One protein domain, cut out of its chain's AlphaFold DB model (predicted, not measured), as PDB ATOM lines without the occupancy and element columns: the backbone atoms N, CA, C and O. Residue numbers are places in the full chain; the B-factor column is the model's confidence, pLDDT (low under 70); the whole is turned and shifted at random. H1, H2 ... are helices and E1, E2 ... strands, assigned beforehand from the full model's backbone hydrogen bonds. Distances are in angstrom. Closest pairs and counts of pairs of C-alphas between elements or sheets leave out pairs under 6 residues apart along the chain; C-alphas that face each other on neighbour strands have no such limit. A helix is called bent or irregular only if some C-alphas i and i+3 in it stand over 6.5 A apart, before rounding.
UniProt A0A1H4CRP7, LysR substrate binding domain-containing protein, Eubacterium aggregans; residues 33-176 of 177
ATOM      1  N   THR A  33      78.964 134.711 174.477       48.88
ATOM      2  CA  THR A  33      80.396 134.964 174.722       48.88
ATOM      3  C   THR A  33      81.212 133.745 175.199       48.88
ATOM      4  O   THR A  33      81.330 133.498 176.412       48.88
ATOM      5  N   PRO A  34      81.869 132.999 174.282       54.41
ATOM      6  CA  PRO A  34      82.923 132.075 174.687       54.41
ATOM      7  C   PRO A  34      83.997 132.876 175.433       54.41
ATOM      8  O   PRO A  34      84.506 133.874 174.926       54.41
ATOM      9  N   ILE A  35      84.325 132.472 176.667       56.84
ATOM     10  CA  ILE A  35      85.502 133.049 177.322       56.84
ATOM     11  C   ILE A  35      86.710 132.430 176.640       56.84
ATOM     12  O   ILE A  35      86.891 131.214 176.690       56.84
ATOM     13  N   GLN A  36      87.495 133.293 176.008       63.44
ATOM     14  CA  GLN A  36      88.766 132.964 175.399       63.44
ATOM     15  C   GLN A  36      89.863 133.507 176.305       63.44
ATOM     16  O   GLN A  36      89.966 134.718 176.514       63.44
ATOM     17  N   LYS A  37      90.679 132.616 176.866       69.88
ATOM     18  CA  LYS A  37      91.906 133.015 177.559       69.88
ATOM     19  C   LYS A  37      93.095 132.555 176.742       69.88
ATOM     20  O   LYS A  37      93.259 131.368 176.485       69.88
ATOM     21  N   ASN A  38      93.929 133.516 176.380       78.44
ATOM     22  CA  ASN A  38      95.213 133.254 175.761       78.44
ATOM     23  C   ASN A  38      96.237 132.928 176.847       78.44
ATOM     24  O   ASN A  38      96.486 133.748 177.733       78.44
ATOM     25  N   LEU A  39      96.794 131.728 176.769       81.25
ATOM     26  CA  LEU A  39      97.854 131.218 177.620       81.25
ATOM     27  C   LEU A  39      99.123 131.136 176.789       81.25
ATOM     28  O   LEU A  39      99.121 130.561 175.700       81.25
ATOM     29  N   ARG A  40     100.206 131.716 177.296       87.25
ATOM     30  CA  ARG A  40     101.523 131.529 176.697       87.25
ATOM     31  C   ARG A  40     102.099 130.226 177.220       87.25
ATOM     32  O   ARG A  40     101.956 129.898 178.392       87.25
ATOM     33  N   PHE A  41     102.744 129.476 176.346       89.25
ATOM     34  CA  PHE A  41     103.439 128.261 176.736       89.25
ATOM     35  C   PHE A  41     104.715 128.101 175.922       89.25
ATOM     36  O   PHE A  41     104.905 128.735 174.886       89.25
ATOM     37  N   ALA A  42     105.590 127.230 176.397       92.81
ATOM     38  CA  ALA A  42     106.710 126.709 175.636       92.81
ATOM     39  C   ALA A  42     106.639 125.180 175.650       92.81
ATOM     40  O   ALA A  42     106.093 124.586 176.588       92.81
ATOM     41  N   ILE A  43     107.181 124.542 174.613       94.31
ATOM     42  CA  ILE A  43     107.411 123.095 174.642       94.31
ATOM     43  C   ILE A  43     108.480 122.838 175.691       94.31
ATOM     44  O   ILE A  43     109.463 123.571 175.763       94.31
ATOM     45  N   ALA A  44     108.290 121.830 176.529       95.94
ATOM     46  CA  ALA A  44     109.175 121.579 177.650       95.94
ATOM     47  C   ALA A  44     109.545 120.107 177.775       95.94
ATOM     48  O   ALA A  44     108.829 119.220 177.311       95.94
ATOM     49  N   VAL A  45     110.676 119.876 178.429       97.44
ATOM     50  CA  VAL A  45     111.125 118.563 178.876       97.44
ATOM     51  C   VAL A  45     110.860 118.460 180.369       97.44
ATOM     52  O   VAL A  45     111.254 119.348 181.130       97.44
ATOM     53  N   HIS A  46     110.217 117.369 180.773       97.94
ATOM     54  CA  HIS A  46     109.998 117.002 182.165       97.94
ATOM     55  C   HIS A  46     110.934 115.854 182.541       97.94
ATOM     56  O   HIS A  46     110.981 114.860 181.814       97.94
ATOM     57  N   PHE A  47     111.696 115.991 183.627       98.19
ATOM     58  CA  PHE A  47     112.790 115.072 183.967       98.19
ATOM     59  C   PHE A  47     113.154 115.101 185.464       98.19
ATOM     60  O   PHE A  47     112.645 115.922 186.230       98.19
ATOM     61  N   SER A  48     114.033 114.193 185.895       98.06
ATOM     62  CA  SER A  48     114.465 114.084 187.296       98.06
ATOM     63  C   SER A  48     115.404 115.230 187.706       98.06
ATOM     64  O   SER A  48     116.282 115.593 186.931       98.06
ATOM     65  N   PRO A  49     115.321 115.785 188.928       96.81
ATOM     66  CA  PRO A  49     116.304 116.763 189.404       96.81
ATOM     67  C   PRO A  49     117.738 116.213 189.514       96.81
ATOM     68  O   PRO A  49     118.676 116.998 189.564       96.81
ATOM     69  N   GLU A  50     117.918 114.891 189.535       97.25
ATOM     70  CA  GLU A  50     119.233 114.229 189.543       97.25
ATOM     71  C   GLU A  50     119.852 114.098 188.138       97.25
ATOM     72  O   GLU A  50     120.954 113.577 187.974       97.25
ATOM     73  N   ASP A  51     119.136 114.534 187.104       96.75
ATOM     74  CA  ASP A  51     119.572 114.429 185.721       96.75
ATOM     75  C   ASP A  51     120.564 115.548 185.335       96.75
ATOM     76  O   ASP A  51     120.386 116.693 185.762       96.75
ATOM     77  N   PRO A  52     121.570 115.290 184.471       95.06
ATOM     78  CA  PRO A  52     122.504 116.321 184.010       95.06
ATOM     79  C   PRO A  52     121.842 117.552 183.369       95.06
ATOM     80  O   PRO A  52     122.451 118.622 183.344       95.06
ATOM     81  N   LEU A  53     120.605 117.433 182.867       95.56
ATOM     82  CA  LEU A  53     119.834 118.566 182.340       95.56
ATOM     83  C   LEU A  53     119.450 119.605 183.411       95.56
ATOM     84  O   LEU A  53     119.032 120.706 183.057       95.56
ATOM     85  N   PHE A  54     119.582 119.300 184.707       95.62
ATOM     86  CA  PHE A  54     119.140 120.170 185.805       95.62
ATOM     87  C   PHE A  54     119.739 121.583 185.760       95.62
ATOM     88  O   PHE A  54     119.051 122.569 186.052       95.62
ATOM     89  N   HIS A  55     121.012 121.674 185.369       94.06
ATOM     90  CA  HIS A  55     121.771 122.924 185.309       94.06
ATOM     91  C   HIS A  55     121.452 123.777 184.076       94.06
ATOM     92  O   HIS A  55     121.878 124.929 183.996       94.06
ATOM     93  N   GLU A  56     120.695 123.239 183.124       95.06
ATOM     94  CA  GLU A  56     120.312 123.949 181.913       95.06
ATOM     95  C   GLU A  56     119.099 124.850 182.178       95.06
ATOM     96  O   GLU A  56     118.119 124.455 182.815       95.06
ATOM     97  N   THR A  57     119.129 126.074 181.648       95.00
ATOM     98  CA  THR A  57     117.972 126.987 181.670       95.00
ATOM     99  C   THR A  57     116.997 126.694 180.533       95.00
ATOM    100  O   THR A  57     115.786 126.849 180.687       95.00
ATOM    101  N   THR A  58     117.518 126.230 179.396       97.06
ATOM    102  CA  THR A  58     116.758 125.783 178.226       97.06
ATOM    103  C   THR A  58     117.402 124.527 177.660       97.06
ATOM    104  O   THR A  58     118.620 124.372 177.720       97.06
ATOM    105  N   ILE A  59     116.596 123.636 177.091       97.50
ATOM    106  CA  ILE A  59     117.070 122.358 176.570       97.50
ATOM    107  C   ILE A  59     117.273 122.446 175.063       97.50
ATOM    108  O   ILE A  59     116.373 122.839 174.320       97.50
ATOM    109  N   ASP A  60     118.457 122.045 174.616       95.94
ATOM    110  CA  ASP A  60     118.721 121.764 173.211       95.94
ATOM    111  C   ASP A  60     118.157 120.376 172.854       95.94
ATOM    112  O   ASP A  60     118.616 119.386 173.441       95.94
ATOM    113  N   PRO A  61     117.198 120.269 171.914       94.88
ATOM    114  CA  PRO A  61     116.631 118.991 171.492       94.88
ATOM    115  C   PRO A  61     117.690 117.943 171.139       94.88
ATOM    116  O   PRO A  61     117.521 116.778 171.492       94.88
ATOM    117  N   GLN A  62     118.812 118.338 170.522       93.81
ATOM    118  CA  GLN A  62     119.845 117.397 170.069       93.81
ATOM    119  C   GLN A  62     120.512 116.629 171.215       93.81
ATOM    120  O   GLN A  62     121.008 115.518 171.022       93.81
ATOM    121  N   ARG A  63     120.481 117.172 172.437       93.94
ATOM    122  CA  ARG A  63     121.043 116.514 173.626       93.94
ATOM    123  C   ARG A  63     120.167 115.383 174.159       93.94
ATOM    124  O   ARG A  63     120.595 114.666 175.060       93.94
ATOM    125  N   LEU A  64     118.963 115.206 173.616       95.88
ATOM    126  CA  LEU A  64     117.980 114.251 174.123       95.88
ATOM    127  C   LEU A  64     118.097 112.840 173.523       95.88
ATOM    128  O   LEU A  64     117.371 111.942 173.938       95.88
ATOM    129  N   SER A  65     119.018 112.608 172.584       93.81
ATOM    130  CA  SER A  65     119.170 111.319 171.885       93.81
ATOM    131  C   SER A  65     119.432 110.131 172.824       93.81
ATOM    132  O   SER A  65     118.911 109.037 172.609       93.81
ATOM    133  N   GLY A  66     120.187 110.351 173.907       95.00
ATOM    134  CA  GLY A  66     120.512 109.321 174.903       95.00
ATOM    135  C   GLY A  66     119.372 108.954 175.861       95.00
ATOM    136  O   GLY A  66     119.494 107.986 176.610       95.00
ATOM    137  N   TYR A  67     118.266 109.699 175.846       97.56
ATOM    138  CA  TYR A  67     117.187 109.555 176.820       97.56
ATOM    139  C   TYR A  67     116.112 108.575 176.356       97.56
ATOM    140  O   TYR A  67     115.920 108.331 175.160       97.56
ATOM    141  N   ARG A  68     115.368 108.030 177.324       97.69
ATOM    142  CA  ARG A  68     114.125 107.302 177.065       97.69
ATOM    143  C   ARG A  68     112.955 108.273 177.091       97.69
ATOM    144  O   ARG A  68     112.721 108.933 178.103       97.69
ATOM    145  N   LEU A  69     112.198 108.322 176.003       97.00
ATOM    146  CA  LEU A  69     110.970 109.095 175.933       97.00
ATOM    147  C   LEU A  69     109.832 108.321 176.602       97.00
ATOM    148  O   LEU A  69     109.459 107.239 176.155       97.00
ATOM    149  N   VAL A  70     109.243 108.897 177.637       96.56
ATOM    150  CA  VAL A  70     107.987 108.453 178.238       96.56
ATOM    151  C   VAL A  70     106.863 109.289 177.647       96.56
ATOM    152  O   VAL A  70     106.912 110.519 177.676       96.56
ATOM    153  N   ARG A  71     105.833 108.629 177.123       91.69
ATOM    154  CA  ARG A  71     104.643 109.295 176.588       91.69
ATOM    155  C   ARG A  71     103.364 108.583 176.997       91.69
ATOM    156  O   ARG A  71     103.356 107.373 177.233       91.69
ATOM    157  N   THR A  72     102.271 109.331 177.020       88.00
ATOM    158  CA  THR A  72     100.929 108.753 177.037       88.00
ATOM    159  C   THR A  72     100.613 108.120 175.677       88.00
ATOM    160  O   THR A  72     101.233 108.486 174.670       88.00
ATOM    161  N   PRO A  73      99.676 107.155 175.605       87.25
ATOM    162  CA  PRO A  73      99.111 106.735 174.330       87.25
ATOM    163  C   PRO A  73      98.622 107.977 173.580       87.25
ATOM    164  O   PRO A  73      97.885 108.768 174.174       87.25
ATOM    165  N   PRO A  74      99.069 108.198 172.332       78.88
ATOM    166  CA  PRO A  74      98.627 109.358 171.582       78.88
ATOM    167  C   PRO A  74      97.124 109.237 171.334       78.88
ATOM    168  O   PRO A  74      96.649 108.197 170.874       78.88
ATOM    169  N   ASP A  75      96.387 110.299 171.640       81.19
ATOM    170  CA  ASP A  75      95.068 110.487 171.051       81.19
ATOM    171  C   ASP A  75      95.218 110.969 169.595       81.19
ATOM    172  O   ASP A  75      96.330 111.149 169.080       81.19
ATOM    173  N   TYR A  76      94.090 111.160 168.914       72.69
ATOM    174  CA  TYR A  76      94.075 111.608 167.523       72.69
ATOM    175  C   TYR A  76      94.869 112.914 167.312       72.69
ATOM    176  O   TYR A  76      95.644 113.020 166.365       72.69
ATOM    177  N   PHE A  77      94.748 113.887 168.218       70.75
ATOM    178  CA  PHE A  77      95.415 115.186 168.090       70.75
ATOM    179  C   PHE A  77      96.895 115.130 168.485       70.75
ATOM    180  O   PHE A  77      97.739 115.782 167.864       70.75
ATOM    181  N   GLY A  78      97.237 114.312 169.479       73.62
ATOM    182  CA  GLY A  78      98.609 114.016 169.863       73.62
ATOM    183  C   GLY A  78      99.380 113.363 168.719       73.62
ATOM    184  O   GLY A  78     100.527 113.721 168.473       73.62
ATOM    185  N   TYR A  79      98.741 112.465 167.963       75.06
ATOM    186  CA  TYR A  79      99.352 111.869 166.773       75.06
ATOM    187  C   TYR A  79      99.674 112.922 165.700       75.06
ATOM    188  O   TYR A  79     100.799 112.967 165.205       75.06
ATOM    189  N   LEU A  80      98.721 113.810 165.393       73.50
ATOM    190  CA  LEU A  80      98.888 114.848 164.368       73.50
ATOM    191  C   LEU A  80      99.934 115.909 164.740       73.50
ATOM    192  O   LEU A  80     100.690 116.368 163.888       73.50
ATOM    193  N   SER A  81      99.986 116.305 166.012       77.50
ATOM    194  CA  SER A  81     100.915 117.341 166.480       77.50
ATOM    195  C   SER A  81     102.350 116.835 166.642       77.50
ATOM    196  O   SER A  81     103.293 117.613 166.502       77.50
ATOM    197  N   TRP A  82     102.547 115.536 166.887       81.56
ATOM    198  CA  TRP A  82     103.873 114.980 167.156       81.56
ATOM    199  C   TRP A  82     104.842 115.105 165.976       81.56
ATOM    200  O   TRP A  82     105.997 115.480 166.176       81.56
ATOM    201  N   GLY A  83     104.379 114.842 164.749       79.94
ATOM    202  CA  GLY A  83     105.206 114.998 163.545       79.94
ATOM    203  C   GLY A  83     105.694 116.437 163.371       79.94
ATOM    204  O   GLY A  83     106.888 116.672 163.202       79.94
ATOM    205  N   HIS A  84     104.789 117.404 163.542       82.44
ATOM    206  CA  HIS A  84     105.126 118.823 163.463       82.44
ATOM    207  C   HIS A  84     106.140 119.247 164.534       82.44
ATOM    208  O   HIS A  84     107.085 119.970 164.232       82.44
ATOM    209  N   LEU A  85     105.993 118.764 165.773       83.88
ATOM    210  CA  LEU A  85     106.950 119.045 166.846       83.88
ATOM    211  C   LEU A  85     108.346 118.491 166.534       83.88
ATOM    212  O   LEU A  85     109.341 119.167 166.805       83.88
ATOM    213  N   ILE A  86     108.428 117.280 165.967       85.00
ATOM    214  CA  ILE A  86     109.701 116.688 165.532       85.00
ATOM    215  C   ILE A  86     110.363 117.571 164.480       85.00
ATOM    216  O   ILE A  86     111.546 117.860 164.615       85.00
ATOM    217  N   GLU A  87     109.622 118.012 163.465       84.62
ATOM    218  CA  GLU A  87     110.165 118.848 162.393       84.62
ATOM    219  C   GLU A  87     110.587 120.227 162.908       84.62
ATOM    220  O   GLU A  87     111.728 120.646 162.707       84.62
ATOM    221  N   GLN A  88     109.700 120.906 163.638       88.94
ATOM    222  CA  GLN A  88     109.910 122.275 164.104       88.94
ATOM    223  C   GLN A  88     111.117 122.399 165.038       88.94
ATOM    224  O   GLN A  88     111.879 123.360 164.936       88.94
ATOM    225  N   TYR A  89     111.294 121.442 165.952       89.94
ATOM    226  CA  TYR A  89     112.371 121.476 166.947       89.94
ATOM    227  C   TYR A  89     113.501 120.491 166.647       89.94
ATOM    228  O   TYR A  89     114.448 120.391 167.423       89.94
ATOM    229  N   SER A  90     113.430 119.774 165.522       90.38
ATOM    230  CA  SER A  90     114.428 118.782 165.110       90.38
ATOM    231  C   SER A  90     114.728 117.751 166.207       90.38
ATOM    232  O   SER A  90     115.889 117.457 166.487       90.38
ATOM    233  N   PHE A  91     113.697 117.215 166.873       91.62
ATOM    234  CA  PHE A  91     113.911 116.230 167.940       91.62
ATOM    235  C   PHE A  91     114.698 115.014 167.422       91.62
ATOM    236  O   PHE A  91     114.379 114.483 166.354       91.62
ATOM    237  N   PRO A  92     115.709 114.539 168.170       92.31
ATOM    238  CA  PRO A  92     116.479 113.383 167.762       92.31
ATOM    239  C   PRO A  92     115.646 112.112 167.913       92.31
ATOM    240  O   PRO A  92     114.621 112.062 168.599       92.31
ATOM    241  N   ARG A  93     116.153 111.022 167.341       91.50
ATOM    242  CA  ARG A  93     115.681 109.695 167.717       91.50
ATOM    243  C   ARG A  93     116.093 109.411 169.163       91.50
ATOM    244  O   ARG A  93     117.275 109.456 169.490       91.50
ATOM    245  N   PHE A  94     115.115 109.091 170.000       93.88
ATOM    246  CA  PHE A  94     115.338 108.664 171.380       93.88
ATOM    247  C   PHE A  94     115.837 107.215 171.436       93.88
ATOM    248  O   PHE A  94     115.477 106.397 170.583       93.88
ATOM    249  N   ASN A  95     116.617 106.888 172.469       92.12
ATOM    250  CA  ASN A  95     117.147 105.539 172.703       92.12
ATOM    251  C   ASN A  95     116.018 104.498 172.827       92.12
ATOM    252  O   ASN A  95     116.090 103.393 172.292       92.12
ATOM    253  N   GLN A  96     114.929 104.879 173.498       95.56
ATOM    254  CA  GLN A  96     113.728 104.063 173.643       95.56
ATOM    255  C   GLN A  96     112.500 104.956 173.831       95.56
ATOM    256  O   GLN A  96     112.607 106.024 174.428       95.56
ATOM    257  N   THR A  97     111.330 104.488 173.393       94.69
ATOM    258  CA  THR A  97     110.042 105.134 173.682       94.69
ATOM    259  C   THR A  97     109.147 104.189 174.476       94.69
ATOM    260  O   THR A  97     108.824 103.097 174.010       94.69
ATOM    261  N   LEU A  98     108.720 104.612 175.665       95.38
ATOM    262  CA  LEU A  98     107.776 103.912 176.531       95.38
ATOM    263  C   LEU A  98     106.405 104.584 176.426       95.38
ATOM    264  O   LEU A  98     106.270 105.777 176.689       95.38
ATOM    265  N   THR A  99     105.384 103.816 176.048       94.06
ATOM    266  CA  THR A  99     103.997 104.302 175.990       94.06
ATOM    267  C   THR A  99     103.236 103.775 177.204       94.06
ATOM    268  O   THR A  99     103.102 102.565 177.366       94.06
ATOM    269  N   ILE A 100     102.780 104.675 178.077       92.56
ATOM    270  CA  ILE A 100     102.232 104.348 179.400       92.56
ATOM    271  C   ILE A 100     100.923 105.110 179.603       92.56
ATOM    272  O   ILE A 100     100.902 106.332 179.526       92.56
ATOM    273  N   SER A 101      99.824 104.410 179.888       88.75
ATOM    274  CA  SER A 101      98.507 105.032 180.110       88.75
ATOM    275  C   SER A 101      98.280 105.521 181.544       88.75
ATOM    276  O   SER A 101      97.416 106.359 181.777       88.75
ATOM    277  N   GLN A 102      99.045 105.006 182.511       89.12
ATOM    278  CA  GLN A 102      98.872 105.305 183.932       89.12
ATOM    279  C   GLN A 102      99.785 106.449 184.386       89.12
ATOM    280  O   GLN A 102     101.011 106.308 184.403       89.12
ATOM    281  N   TYR A 103      99.186 107.562 184.819       84.81
ATOM    282  CA  TYR A 103      99.912 108.780 185.202       84.81
ATOM    283  C   TYR A 103     100.899 108.562 186.360       84.81
ATOM    284  O   TYR A 103     102.041 109.011 186.292       84.81
ATOM    285  N   HIS A 104     100.516 107.800 187.389       88.69
ATOM    286  CA  HIS A 104     101.413 107.485 188.510       88.69
ATOM    287  C   HIS A 104     102.687 106.759 188.062       88.69
ATOM    288  O   HIS A 104     103.774 107.014 188.583       88.69
ATOM    289  N   THR A 105     102.569 105.882 187.065       92.00
ATOM    290  CA  THR A 105     103.716 105.184 186.488       92.00
ATOM    291  C   THR A 105     104.604 106.155 185.712       92.00
ATOM    292  O   THR A 105     105.817 106.113 185.890       92.00
ATOM    293  N   ILE A 106     104.027 107.078 184.931       92.81
ATOM    294  CA  ILE A 106     104.782 108.145 184.248       92.81
ATOM    295  C   ILE A 106     105.592 108.957 185.261       92.81
ATOM    296  O   ILE A 106     106.805 109.076 185.113       92.81
ATOM    297  N   VAL A 107     104.952 109.446 186.327       93.12
ATOM    298  CA  VAL A 107     105.620 110.214 187.390       93.12
ATOM    299  C   VAL A 107     106.787 109.431 187.994       93.12
ATOM    300  O   VAL A 107     107.871 109.980 188.181       93.12
ATOM    301  N   ARG A 108     106.612 108.129 188.251       93.31
ATOM    302  CA  ARG A 108     107.687 107.274 188.773       93.31
ATOM    303  C   ARG A 108     108.877 107.176 187.813       93.31
ATOM    304  O   ARG A 108     110.015 107.261 188.269       93.31
ATOM    305  N   PHE A 109     108.629 107.017 186.513       96.06
ATOM    306  CA  PHE A 109     109.700 107.016 185.514       96.06
ATOM    307  C   PHE A 109     110.418 108.365 185.461       96.06
ATOM    308  O   PHE A 109     111.643 108.387 185.472       96.06
ATOM    309  N   LEU A 110     109.678 109.477 185.468       96.50
ATOM    310  CA  LEU A 110     110.251 110.825 185.377       96.50
ATOM    311  C   LEU A 110     111.094 111.227 186.590       96.50
ATOM    312  O   LEU A 110     111.973 112.070 186.461       96.50
ATOM    313  N   ARG A 111     110.886 110.603 187.752       95.38
ATOM    314  CA  ARG A 111     111.763 110.779 188.921       95.38
ATOM    315  C   ARG A 111     113.105 110.057 188.792       95.38
ATOM    316  O   ARG A 111     114.015 110.331 189.564       95.38
ATOM    317  N   THR A 112     113.246 109.158 187.821       96.31
ATOM    318  CA  THR A 112     114.480 108.403 187.584       96.31
ATOM    319  C   THR A 112     115.272 109.051 186.439       96.31
ATOM    320  O   THR A 112     114.702 109.197 185.352       96.31
ATOM    321  N   PRO A 113     116.562 109.397 186.624       97.00
ATOM    322  CA  PRO A 113     117.403 109.983 185.575       97.00
ATOM    323  C   PRO A 113     117.400 109.198 184.258       97.00
ATOM    324  O   PRO A 113     117.233 107.973 184.237       97.00
ATOM    325  N   GLY A 114     117.579 109.907 183.143       97.06
ATOM    326  CA  GLY A 114     117.578 109.318 181.801       97.06
ATOM    327  C   GLY A 114     116.190 109.020 181.214       97.06
ATOM    328  O   GLY A 114     116.108 108.526 180.086       97.06
ATOM    329  N   ASN A 115     115.099 109.324 181.927       97.88
ATOM    330  CA  ASN A 115     113.734 109.274 181.396       97.88
ATOM    331  C   ASN A 115     113.167 110.690 181.294       97.88
ATOM    332  O   ASN A 115     113.268 111.472 182.239       97.88
ATOM    333  N   ILE A 116     112.542 110.997 180.162       97.88
ATOM    334  CA  ILE A 116     111.992 112.324 179.879       97.88
ATOM    335  C   ILE A 116     110.581 112.232 179.320       97.88
ATOM    336  O   ILE A 116     110.233 111.254 178.665       97.88
ATOM    337  N   LEU A 117     109.791 113.281 179.519       96.56
ATOM    338  CA  LEU A 117     108.519 113.487 178.827       96.56
ATOM    339  C   LEU A 117     108.556 114.842 178.126       96.56
ATOM    340  O   LEU A 117     109.017 115.825 178.705       96.56
ATOM    341  N   ILE A 118     108.079 114.888 176.882       94.81
ATOM    342  CA  ILE A 118     107.904 116.136 176.132       94.81
ATOM    343  C   ILE A 118     106.473 116.627 176.346       94.81
ATOM    344  O   ILE A 118     105.523 115.889 176.089       94.81
ATOM    345  N   GLY A 119     106.334 117.851 176.845       91.56
ATOM    346  CA  GLY A 119     105.060 118.461 177.210       91.56
ATOM    347  C   GLY A 119     105.116 119.980 177.103       91.56
ATOM    348  O   GLY A 119     105.736 120.527 176.184       91.56
ATOM    349  N   HIS A 120     104.469 120.674 178.040       90.75
ATOM    350  CA  HIS A 120     104.374 122.134 178.034       90.75
ATOM    351  C   HIS A 120     104.708 122.747 179.393       90.75
ATOM    352  O   HIS A 120     104.439 122.167 180.445       90.75
ATOM    353  N   THR A 121     105.201 123.985 179.387       92.88
ATOM    354  CA  THR A 121     105.482 124.740 180.622       92.88
ATOM    355  C   THR A 121     104.252 124.959 181.504       92.88
ATOM    356  O   THR A 121     104.401 125.098 182.712       92.88
ATOM    357  N   LEU A 122     103.038 124.904 180.945       88.62
ATOM    358  CA  LEU A 122     101.788 124.968 181.714       88.62
ATOM    359  C   LEU A 122     101.639 123.820 182.730       88.62
ATOM    360  O   LEU A 122     100.880 123.943 183.682       88.62
ATOM    361  N   GLN A 123     102.363 122.714 182.546       88.06
ATOM    362  CA  GLN A 123     102.340 121.559 183.450       88.06
ATOM    363  C   GLN A 123     103.401 121.655 184.558       88.06
ATOM    364  O   GLN A 123     103.447 120.791 185.434       88.06
ATOM    365  N   ALA A 124     104.264 122.680 184.527       90.56
ATOM    366  CA  ALA A 124     105.431 122.774 185.399       90.56
ATOM    367  C   ALA A 124     105.058 122.731 186.884       90.56
ATOM    368  O   ALA A 124     105.663 121.971 187.631       90.56
ATOM    369  N   GLN A 125     104.028 123.479 187.290       89.00
ATOM    370  CA  GLN A 125     103.610 123.561 188.689       89.00
ATOM    371  C   GLN A 125     103.146 122.203 189.242       89.00
ATOM    372  O   GLN A 125     103.471 121.849 190.373       89.00
ATOM    373  N   GLU A 126     102.398 121.419 188.462       85.81
ATOM    374  CA  GLU A 126     101.935 120.098 188.910       85.81
ATOM    375  C   GLU A 126     103.080 119.079 188.951       85.81
ATOM    376  O   GLU A 126     103.177 118.287 189.889       85.81
ATOM    377  N   PHE A 127     103.996 119.129 187.981       91.50
ATOM    378  CA  PHE A 127     105.182 118.274 187.988       91.50
ATOM    379  C   PHE A 127     106.161 118.630 189.114       91.50
ATOM    380  O   PHE A 127     106.738 117.727 189.724       91.50
ATOM    381  N   GLU A 128     106.291 119.908 189.468       93.31
ATOM    382  CA  GLU A 128     107.126 120.358 190.582       93.31
ATOM    383  C   GLU A 128     106.651 119.775 191.919       93.31
ATOM    384  O   GLU A 128     107.467 119.258 192.684       93.31
ATOM    385  N   LYS A 129     105.332 119.730 192.166       89.50
ATOM    386  CA  LYS A 129     104.753 119.059 193.351       89.50
ATOM    387  C   LYS A 129     105.126 117.575 193.426       89.50
ATOM    388  O   LYS A 129     105.223 117.010 194.512       89.50
ATOM    389  N   ALA A 130     105.347 116.939 192.276       89.19
ATOM    390  CA  ALA A 130     105.803 115.558 192.175       89.19
ATOM    391  C   ALA A 130     107.341 115.416 192.208       89.19
ATOM    392  O   ALA A 130     107.860 114.305 192.083       89.19
ATOM    393  N   GLY A 131     108.092 116.502 192.402       93.69
ATOM    394  CA  GLY A 131     109.555 116.512 192.384       93.69
ATOM    395  C   GLY A 131     110.144 116.273 190.993       93.69
ATOM    396  O   GLY A 131     111.194 115.648 190.883       93.69
ATOM    397  N   ILE A 132     109.452 116.710 189.939       97.12
ATOM    398  CA  ILE A 132     109.883 116.605 188.542       97.12
ATOM    399  C   ILE A 132     110.212 118.005 188.029       97.12
ATOM    400  O   ILE A 132     109.445 118.952 188.197       97.12
ATOM    401  N   GLN A 133     111.366 118.131 187.391       97.94
ATOM    402  CA  GLN A 133     111.844 119.381 186.825       97.94
ATOM    403  C   GLN A 133     111.265 119.601 185.443       97.94
ATOM    404  O   GLN A 133     111.106 118.661 184.672       97.94
ATOM    405  N   THR A 134     110.978 120.861 185.130       97.88
ATOM    406  CA  THR A 134     110.512 121.284 183.812       97.88
ATOM    407  C   THR A 134     111.476 122.324 183.258       97.88
ATOM    408  O   THR A 134     111.802 123.298 183.944       97.88
ATOM    409  N   ARG A 135     111.939 122.131 182.019       97.56
ATOM    410  CA  ARG A 135     112.739 123.123 181.286       97.56
ATOM    411  C   ARG A 135     112.228 123.286 179.859       97.56
ATOM    412  O   ARG A 135     111.958 122.277 179.206       97.56
ATOM    413  N   PRO A 136     112.087 124.522 179.358       97.25
ATOM    414  CA  PRO A 136     111.622 124.753 178.000       97.25
ATOM    415  C   PRO A 136     112.675 124.320 176.975       97.25
ATOM    416  O   PRO A 136     113.880 124.447 177.198       97.25
ATOM    417  N   ILE A 137     112.211 123.859 175.820       96.69
ATOM    418  CA  ILE A 137     113.030 123.659 174.629       96.69
ATOM    419  C   ILE A 137     113.475 125.026 174.109       96.69
ATOM    420  O   ILE A 137     112.673 125.966 174.031       96.69
ATOM    421  N   ARG A 138     114.754 125.143 173.742       94.94
ATOM    422  CA  ARG A 138     115.340 126.374 173.201       94.94
ATOM    423  C   ARG A 138     114.530 126.870 171.996       94.94
ATOM    424  O   ARG A 138     114.286 126.124 171.056       94.94
ATOM    425  N   GLY A 139     114.129 128.142 172.032       89.50
ATOM    426  CA  GLY A 139     113.376 128.783 170.948       89.50
ATOM    427  C   GLY A 139     111.898 128.386 170.858       89.50
ATOM    428  O   GLY A 139     111.204 128.865 169.967       89.50
ATOM    429  N   SER A 140     111.388 127.546 171.767       92.00
ATOM    430  CA  SER A 140     109.967 127.197 171.777       92.00
ATOM    431  C   SER A 140     109.130 128.283 172.452       92.00
ATOM    432  O   SER A 140     109.383 128.682 173.589       92.00
ATOM    433  N   GLN A 141     108.122 128.767 171.730       89.06
ATOM    434  CA  GLN A 141     107.083 129.661 172.226       89.06
ATOM    435  C   GLN A 141     105.790 129.346 171.480       89.06
ATOM    436  O   GLN A 141     105.807 129.080 170.279       89.06
ATOM    437  N   GLY A 142     104.677 129.380 172.193       84.31
ATOM    438  CA  GLY A 142     103.360 129.103 171.655       84.31
ATOM    439  C   GLY A 142     102.278 129.825 172.440       84.31
ATOM    440  O   GLY A 142     102.496 130.337 173.544       84.31
ATOM    441  N   GLN A 143     101.092 129.859 171.847       81.50
ATOM    442  CA  GLN A 143      99.898 130.409 172.462       81.50
ATOM    443  C   GLN A 143      98.763 129.394 172.357       81.50
ATOM    444  O   GLN A 143      98.486 128.869 171.282       81.50
ATOM    445  N   LEU A 144      98.132 129.101 173.488       78.94
ATOM    446  CA  LEU A 144      96.944 128.264 173.591       78.94
ATOM    447  C   LEU A 144      95.758 129.156 173.924       78.94
ATOM    448  O   LEU A 144      95.835 129.981 174.833       78.94
ATOM    449  N   THR A 145      94.649 128.972 173.219       75.75
ATOM    450  CA  THR A 145      93.387 129.623 173.571       75.75
ATOM    451  C   THR A 145      92.502 128.616 174.285       75.75
ATOM    452  O   THR A 145      91.956 127.701 173.671       75.75
ATOM    453  N   LEU A 146      92.345 128.791 175.595       71.75
ATOM    454  CA  LEU A 146      91.374 128.025 176.362       71.75
ATOM    455  C   LEU A 146      89.971 128.524 176.013       71.75
ATOM    456  O   LEU A 146      89.669 129.703 176.213       71.75
ATOM    457  N   SER A 147      89.135 127.615 175.511       68.69
ATOM    458  CA  SER A 147      87.745 127.881 175.143       68.69
ATOM    459  C   SER A 147      86.814 126.934 175.895       68.69
ATOM    460  O   SER A 147      87.010 125.722 175.872       68.69
ATOM    461  N   SER A 148      85.792 127.481 176.556       67.44
ATOM    462  CA  SER A 148      84.721 126.686 177.174       67.44
ATOM    463  C   SER A 148      83.559 126.553 176.202       67.44
ATOM    464  O   SER A 148      83.034 127.563 175.732       67.44
ATOM    465  N   VAL A 149      83.146 125.318 175.930       68.25
ATOM    466  CA  VAL A 149      82.043 124.998 175.022       68.25
ATOM    467  C   VAL A 149      80.896 124.387 175.813       68.25
ATOM    468  O   VAL A 149      81.100 123.477 176.613       68.25
ATOM    469  N   HIS A 150      79.681 124.872 175.565       64.88
ATOM    470  CA  HIS A 150      78.460 124.323 176.144       64.88
ATOM    471  C   HIS A 150      77.431 124.118 175.035       64.88
ATOM    472  O   HIS A 150      77.180 125.029 174.249       64.88
ATOM    473  N   HIS A 151      76.840 122.924 174.970       62.00
ATOM    474  CA  HIS A 151      75.796 122.625 173.998       62.00
ATOM    475  C   HIS A 151      74.482 123.292 174.422       62.00
ATOM    476  O   HIS A 151      73.922 122.967 175.471       62.00
ATOM    477  N   ASN A 152      73.990 124.234 173.620       58.41
ATOM    478  CA  ASN A 152      72.811 125.033 173.939       58.41
ATOM    479  C   ASN A 152      71.547 124.383 173.354       58.41
ATOM    480  O   ASN A 152      70.977 124.875 172.389       58.41
ATOM    481  N   HIS A 153      71.116 123.240 173.903       52.94
ATOM    482  CA  HIS A 153      69.984 122.510 173.315       52.94
ATOM    483  C   HIS A 153      68.634 123.233 173.510       52.94
ATOM    484  O   HIS A 153      67.701 122.936 172.781       52.94
ATOM    485  N   ASN A 154      68.496 124.162 174.469       48.31
ATOM    486  CA  ASN A 154      67.182 124.703 174.850       48.31
ATOM    487  C   ASN A 154      67.209 126.140 175.412       48.31
ATOM    488  O   ASN A 154      66.452 126.398 176.327       48.31
ATOM    489  N   GLN A 155      68.053 127.088 174.981       53.53
ATOM    490  CA  GLN A 155      68.059 128.484 175.514       53.53
ATOM    491  C   GLN A 155      68.166 128.627 177.058       53.53
ATOM    492  O   GLN A 155      68.075 129.732 177.596       53.53
ATOM    493  N   HIS A 156      68.373 127.532 177.793       53.12
ATOM    494  CA  HIS A 156      68.414 127.527 179.240       53.12
ATOM    495  C   HIS A 156      69.841 127.820 179.671       53.12
ATOM    496  O   HIS A 156      70.816 127.222 179.216       53.12
ATOM    497  N   THR A 157      69.919 128.812 180.539       65.94
ATOM    498  CA  THR A 157      71.109 129.368 181.158       65.94
ATOM    499  C   THR A 157      72.083 128.271 181.598       65.94
ATOM    500  O   THR A 157      71.656 127.266 182.161       65.94
ATOM    501  N   ILE A 158      73.393 128.485 181.397       67.00
ATOM    502  CA  ILE A 158      74.452 127.603 181.927       67.00
ATOM    503  C   ILE A 158      74.120 127.263 183.396       67.00
ATOM    504  O   ILE A 158      73.927 128.212 184.174       67.00
ATOM    505  N   PRO A 159      74.051 125.971 183.782       73.88
ATOM    506  CA  PRO A 159      73.740 125.575 185.152       73.88
ATOM    507  C   PRO A 159      74.659 126.273 186.165       73.88
ATOM    508  O   PRO A 159      75.834 126.506 185.848       73.88
ATOM    509  N   PRO A 160      74.176 126.630 187.368       78.69
ATOM    510  CA  PRO A 160      74.994 127.279 188.391       78.69
ATOM    511  C   PRO A 160      76.312 126.542 188.670       78.69
ATOM    512  O   PRO A 160      77.360 127.178 188.750       78.69
ATOM    513  N   GLU A 161      76.297 125.211 188.711       78.50
ATOM    514  CA  GLU A 161      77.479 124.371 188.935       78.50
ATOM    515  C   GLU A 161      78.486 124.501 187.787       78.50
ATOM    516  O   GLU A 161      79.689 124.634 188.011       78.50
ATOM    517  N   ALA A 162      77.999 124.538 186.543       74.50
ATOM    518  CA  ALA A 162      78.837 124.738 185.366       74.50
ATOM    519  C   ALA A 162      79.427 126.159 185.317       74.50
ATOM    520  O   ALA A 162      80.567 126.334 184.884       74.50
ATOM    521  N   LYS A 163      78.706 127.176 185.814       75.56
ATOM    522  CA  LYS A 163      79.251 128.534 185.994       75.56
ATOM    523  C   LYS A 163      80.357 128.562 187.051       75.56
ATOM    524  O   LYS A 163      81.383 129.197 186.819       75.56
ATOM    525  N   VAL A 164      80.169 127.862 188.171       80.25
ATOM    526  CA  VAL A 164      81.177 127.745 189.238       80.25
ATOM    527  C   VAL A 164      82.425 127.032 188.725       80.25
ATOM    528  O   VAL A 164      83.526 127.552 188.893       80.25
ATOM    529  N   LEU A 165      82.272 125.901 188.029       78.19
ATOM    530  CA  LEU A 165      83.393 125.183 187.421       78.19
ATOM    531  C   LEU A 165      84.134 126.062 186.405       78.19
ATOM    532  O   LEU A 165      85.357 126.163 186.458       78.19
ATOM    533  N   ARG A 166      83.400 126.751 185.522       76.12
ATOM    534  CA  ARG A 166      83.976 127.695 184.553       76.12
ATOM    535  C   ARG A 166      84.799 128.777 185.251       76.12
ATOM    536  O   ARG A 166      85.926 129.033 184.841       76.12
ATOM    537  N   ALA A 167      84.264 129.394 186.304       76.62
ATOM    538  CA  ALA A 167      84.976 130.415 187.070       76.62
ATOM    539  C   ALA A 167      86.223 129.848 187.769       76.62
ATOM    540  O   ALA A 167      87.283 130.467 187.711       76.62
ATOM    541  N   ALA A 168      86.129 128.659 188.369       78.94
ATOM    542  CA  ALA A 168      87.254 127.996 189.024       78.94
ATOM    543  C   ALA A 168      88.392 127.679 188.040       78.94
ATOM    544  O   ALA A 168      89.548 127.994 188.318       78.94
ATOM    545  N   VAL A 169      88.061 127.130 186.866       76.94
ATOM    546  CA  VAL A 169      89.027 126.850 185.794       76.94
ATOM    547  C   VAL A 169      89.707 128.140 185.334       76.94
ATOM    548  O   VAL A 169      90.930 128.193 185.230       76.94
ATOM    549  N   LEU A 170      88.943 129.209 185.108       73.44
ATOM    550  CA  LEU A 170      89.511 130.487 184.674       73.44
ATOM    551  C   LEU A 170      90.417 131.112 185.732       73.44
ATOM    552  O   LEU A 170      91.496 131.578 185.384       73.44
ATOM    553  N   ASN A 171      90.012 131.092 187.001       76.25
ATOM    554  CA  ASN A 171      90.820 131.620 188.098       76.25
ATOM    555  C   ASN A 171      92.139 130.849 188.244       76.25
ATOM    556  O   ASN A 171      93.179 131.473 188.433       76.25
ATOM    557  N   TYR A 172      92.118 129.520 188.096       74.31
ATOM    558  CA  TYR A 172      93.335 128.703 188.103       74.31
ATOM    559  C   TYR A 172      94.307 129.139 186.994       74.31
ATOM    560  O   TYR A 172      95.469 129.434 187.259       74.31
ATOM    561  N   TYR A 173      93.817 129.290 185.759       69.31
ATOM    562  CA  TYR A 173      94.650 129.701 184.624       69.31
ATOM    563  C   TYR A 173      94.984 131.205 184.581       69.31
ATOM    564  O   TYR A 173      95.835 131.612 183.795       69.31
ATOM    565  N   GLN A 174      94.348 132.046 185.400       68.25
ATOM    566  CA  GLN A 174      94.738 133.452 185.585       68.25
ATOM    567  C   GLN A 174      95.965 133.612 186.484       68.25
ATOM    568  O   GLN A 174      96.667 134.612 186.366       68.25
ATOM    569  N   GLN A 175      96.195 132.658 187.389       66.31
ATOM    570  CA  GLN A 175      97.327 132.667 188.317       66.31
ATOM    571  C   GLN A 175      98.612 132.128 187.677       66.31
ATOM    572  O   GLN A 175      99.692 132.306 188.235       66.31
ATOM    573  N   LEU A 176      98.494 131.473 186.519       62.03
ATOM    574  CA  LEU A 176      99.630 130.990 185.746       62.03
ATOM    575  C   LEU A 176     100.227 132.146 184.913       62.03
ATOM    576  O   LEU A 176      99.460 132.894 184.299       62.03
TER     577      LEU A 176
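Overview. This is residues 33 to 176 of the 177 residues of the protein "LysR substrate binding domain-containing protein" of Eubacterium aggregans (UniProt A0A1H4CRP7). A head built on a twisted five-strand sheet, with H4 and H5 over one face, bears a long arm, the two-strand ribbon of E1 and E7; beyond the ribbon a loop turns back and H6 returns toward E1. Residues 76 to 81 of H3 and loop residues 151 to 157 stick out. The 144 printed residues hold, in order, E1 E2 H1 H2 E3 H3 E4 H4 E5 H5 E6 E7 H6, of mixed class; the large sheet, order E4 E3 E5 E2 E6, is mixed, and the ribbon antiparallel. The whole is only just loose, close to compact, with a radius of gyration of the C-alphas of 17.7 A, and spans 56 by 30 by 28 A.

Arrangement. E1, residues 36 to 41, runs on into E2, residues 43 to 47, at 57 degrees. E1 and E7, residues 142 to 147, are antiparallel, with N 39 and O 144 at 2.8 A, within hydrogen-bond range. H1, residues 52 to 55, only grazes the five-strand sheet; H2, residues 61 to 64, is only just not on it, with 4 pairs of C-alphas within 10 A. E3, residues 68 to 71, H3, residues 76 to 89, and E4, residues 96 to 99, make a strand-helix-strand unit, two parallel neighbour strands with a helix between, its crossover right-handed; N 69 and O 96 are 2.8 A apart. H3 is only just not on the sheet, also with 4 pairs. E5, residues 115 to 120, pairs parallel with E3, N 116 and O 68 at 2.9 A, and antiparallel with E2, N 119 and O 44 at 2.9 A. E6, residues 133 to 136, is antiparallel to E2, N 45 and O 135 at 2.8 A. H4, residues 103 to 110, and H5, residues 121 to 129, lie on the same face, making two layers, helices on one face of a sheet. Two split units, their strands not neighbours, have right-handed crossovers: E4, H4, E5 and E5, H5, E6. H4 is over E5, its height over the sheet 8.0 A; their closest C-alphas, Leu 110 and Ile 116, are 6.0 A apart. H5 is over E6 at 8.4 A; their closest C-alphas, Ala 124 and Thr 134, are 5.5 A apart. H6, residues 160 to 174, has its closest C-alpha to E1 at Tyr 173, 7.9 A from Leu 39. Every O i to N i+4 pair is within range in H4 and H6, against 8 of 10 in H3 and 3 of 5 in H5; H1 and H2 are too short for one.

Along the chain. E1 begins at C-alpha 36 (88.766, 132.964, 175.399) and H6 ends at C-alpha 174 (94.738, 133.452, 185.585). H6 is 20.9 A long, H3 20.8 A, E5 16.3 A, E7 16.0 A and E1 15.5 A. H5 is irregular, C-alphas 122 and 125 being 7.3 A apart, and H1 only just, with C-alphas 52 and 55 at 6.8 A.

Size, cuts and confidence. The C-alphas farthest apart, Pro 52 and Asn 154, are 56.7 A apart. The printed part has no cut; the link E7 to H6 is long, 12 residues. Mean pLDDT of the printed part is 85.1, under 70 in residues 33 to 37, 147 to 158 and 173 to 176.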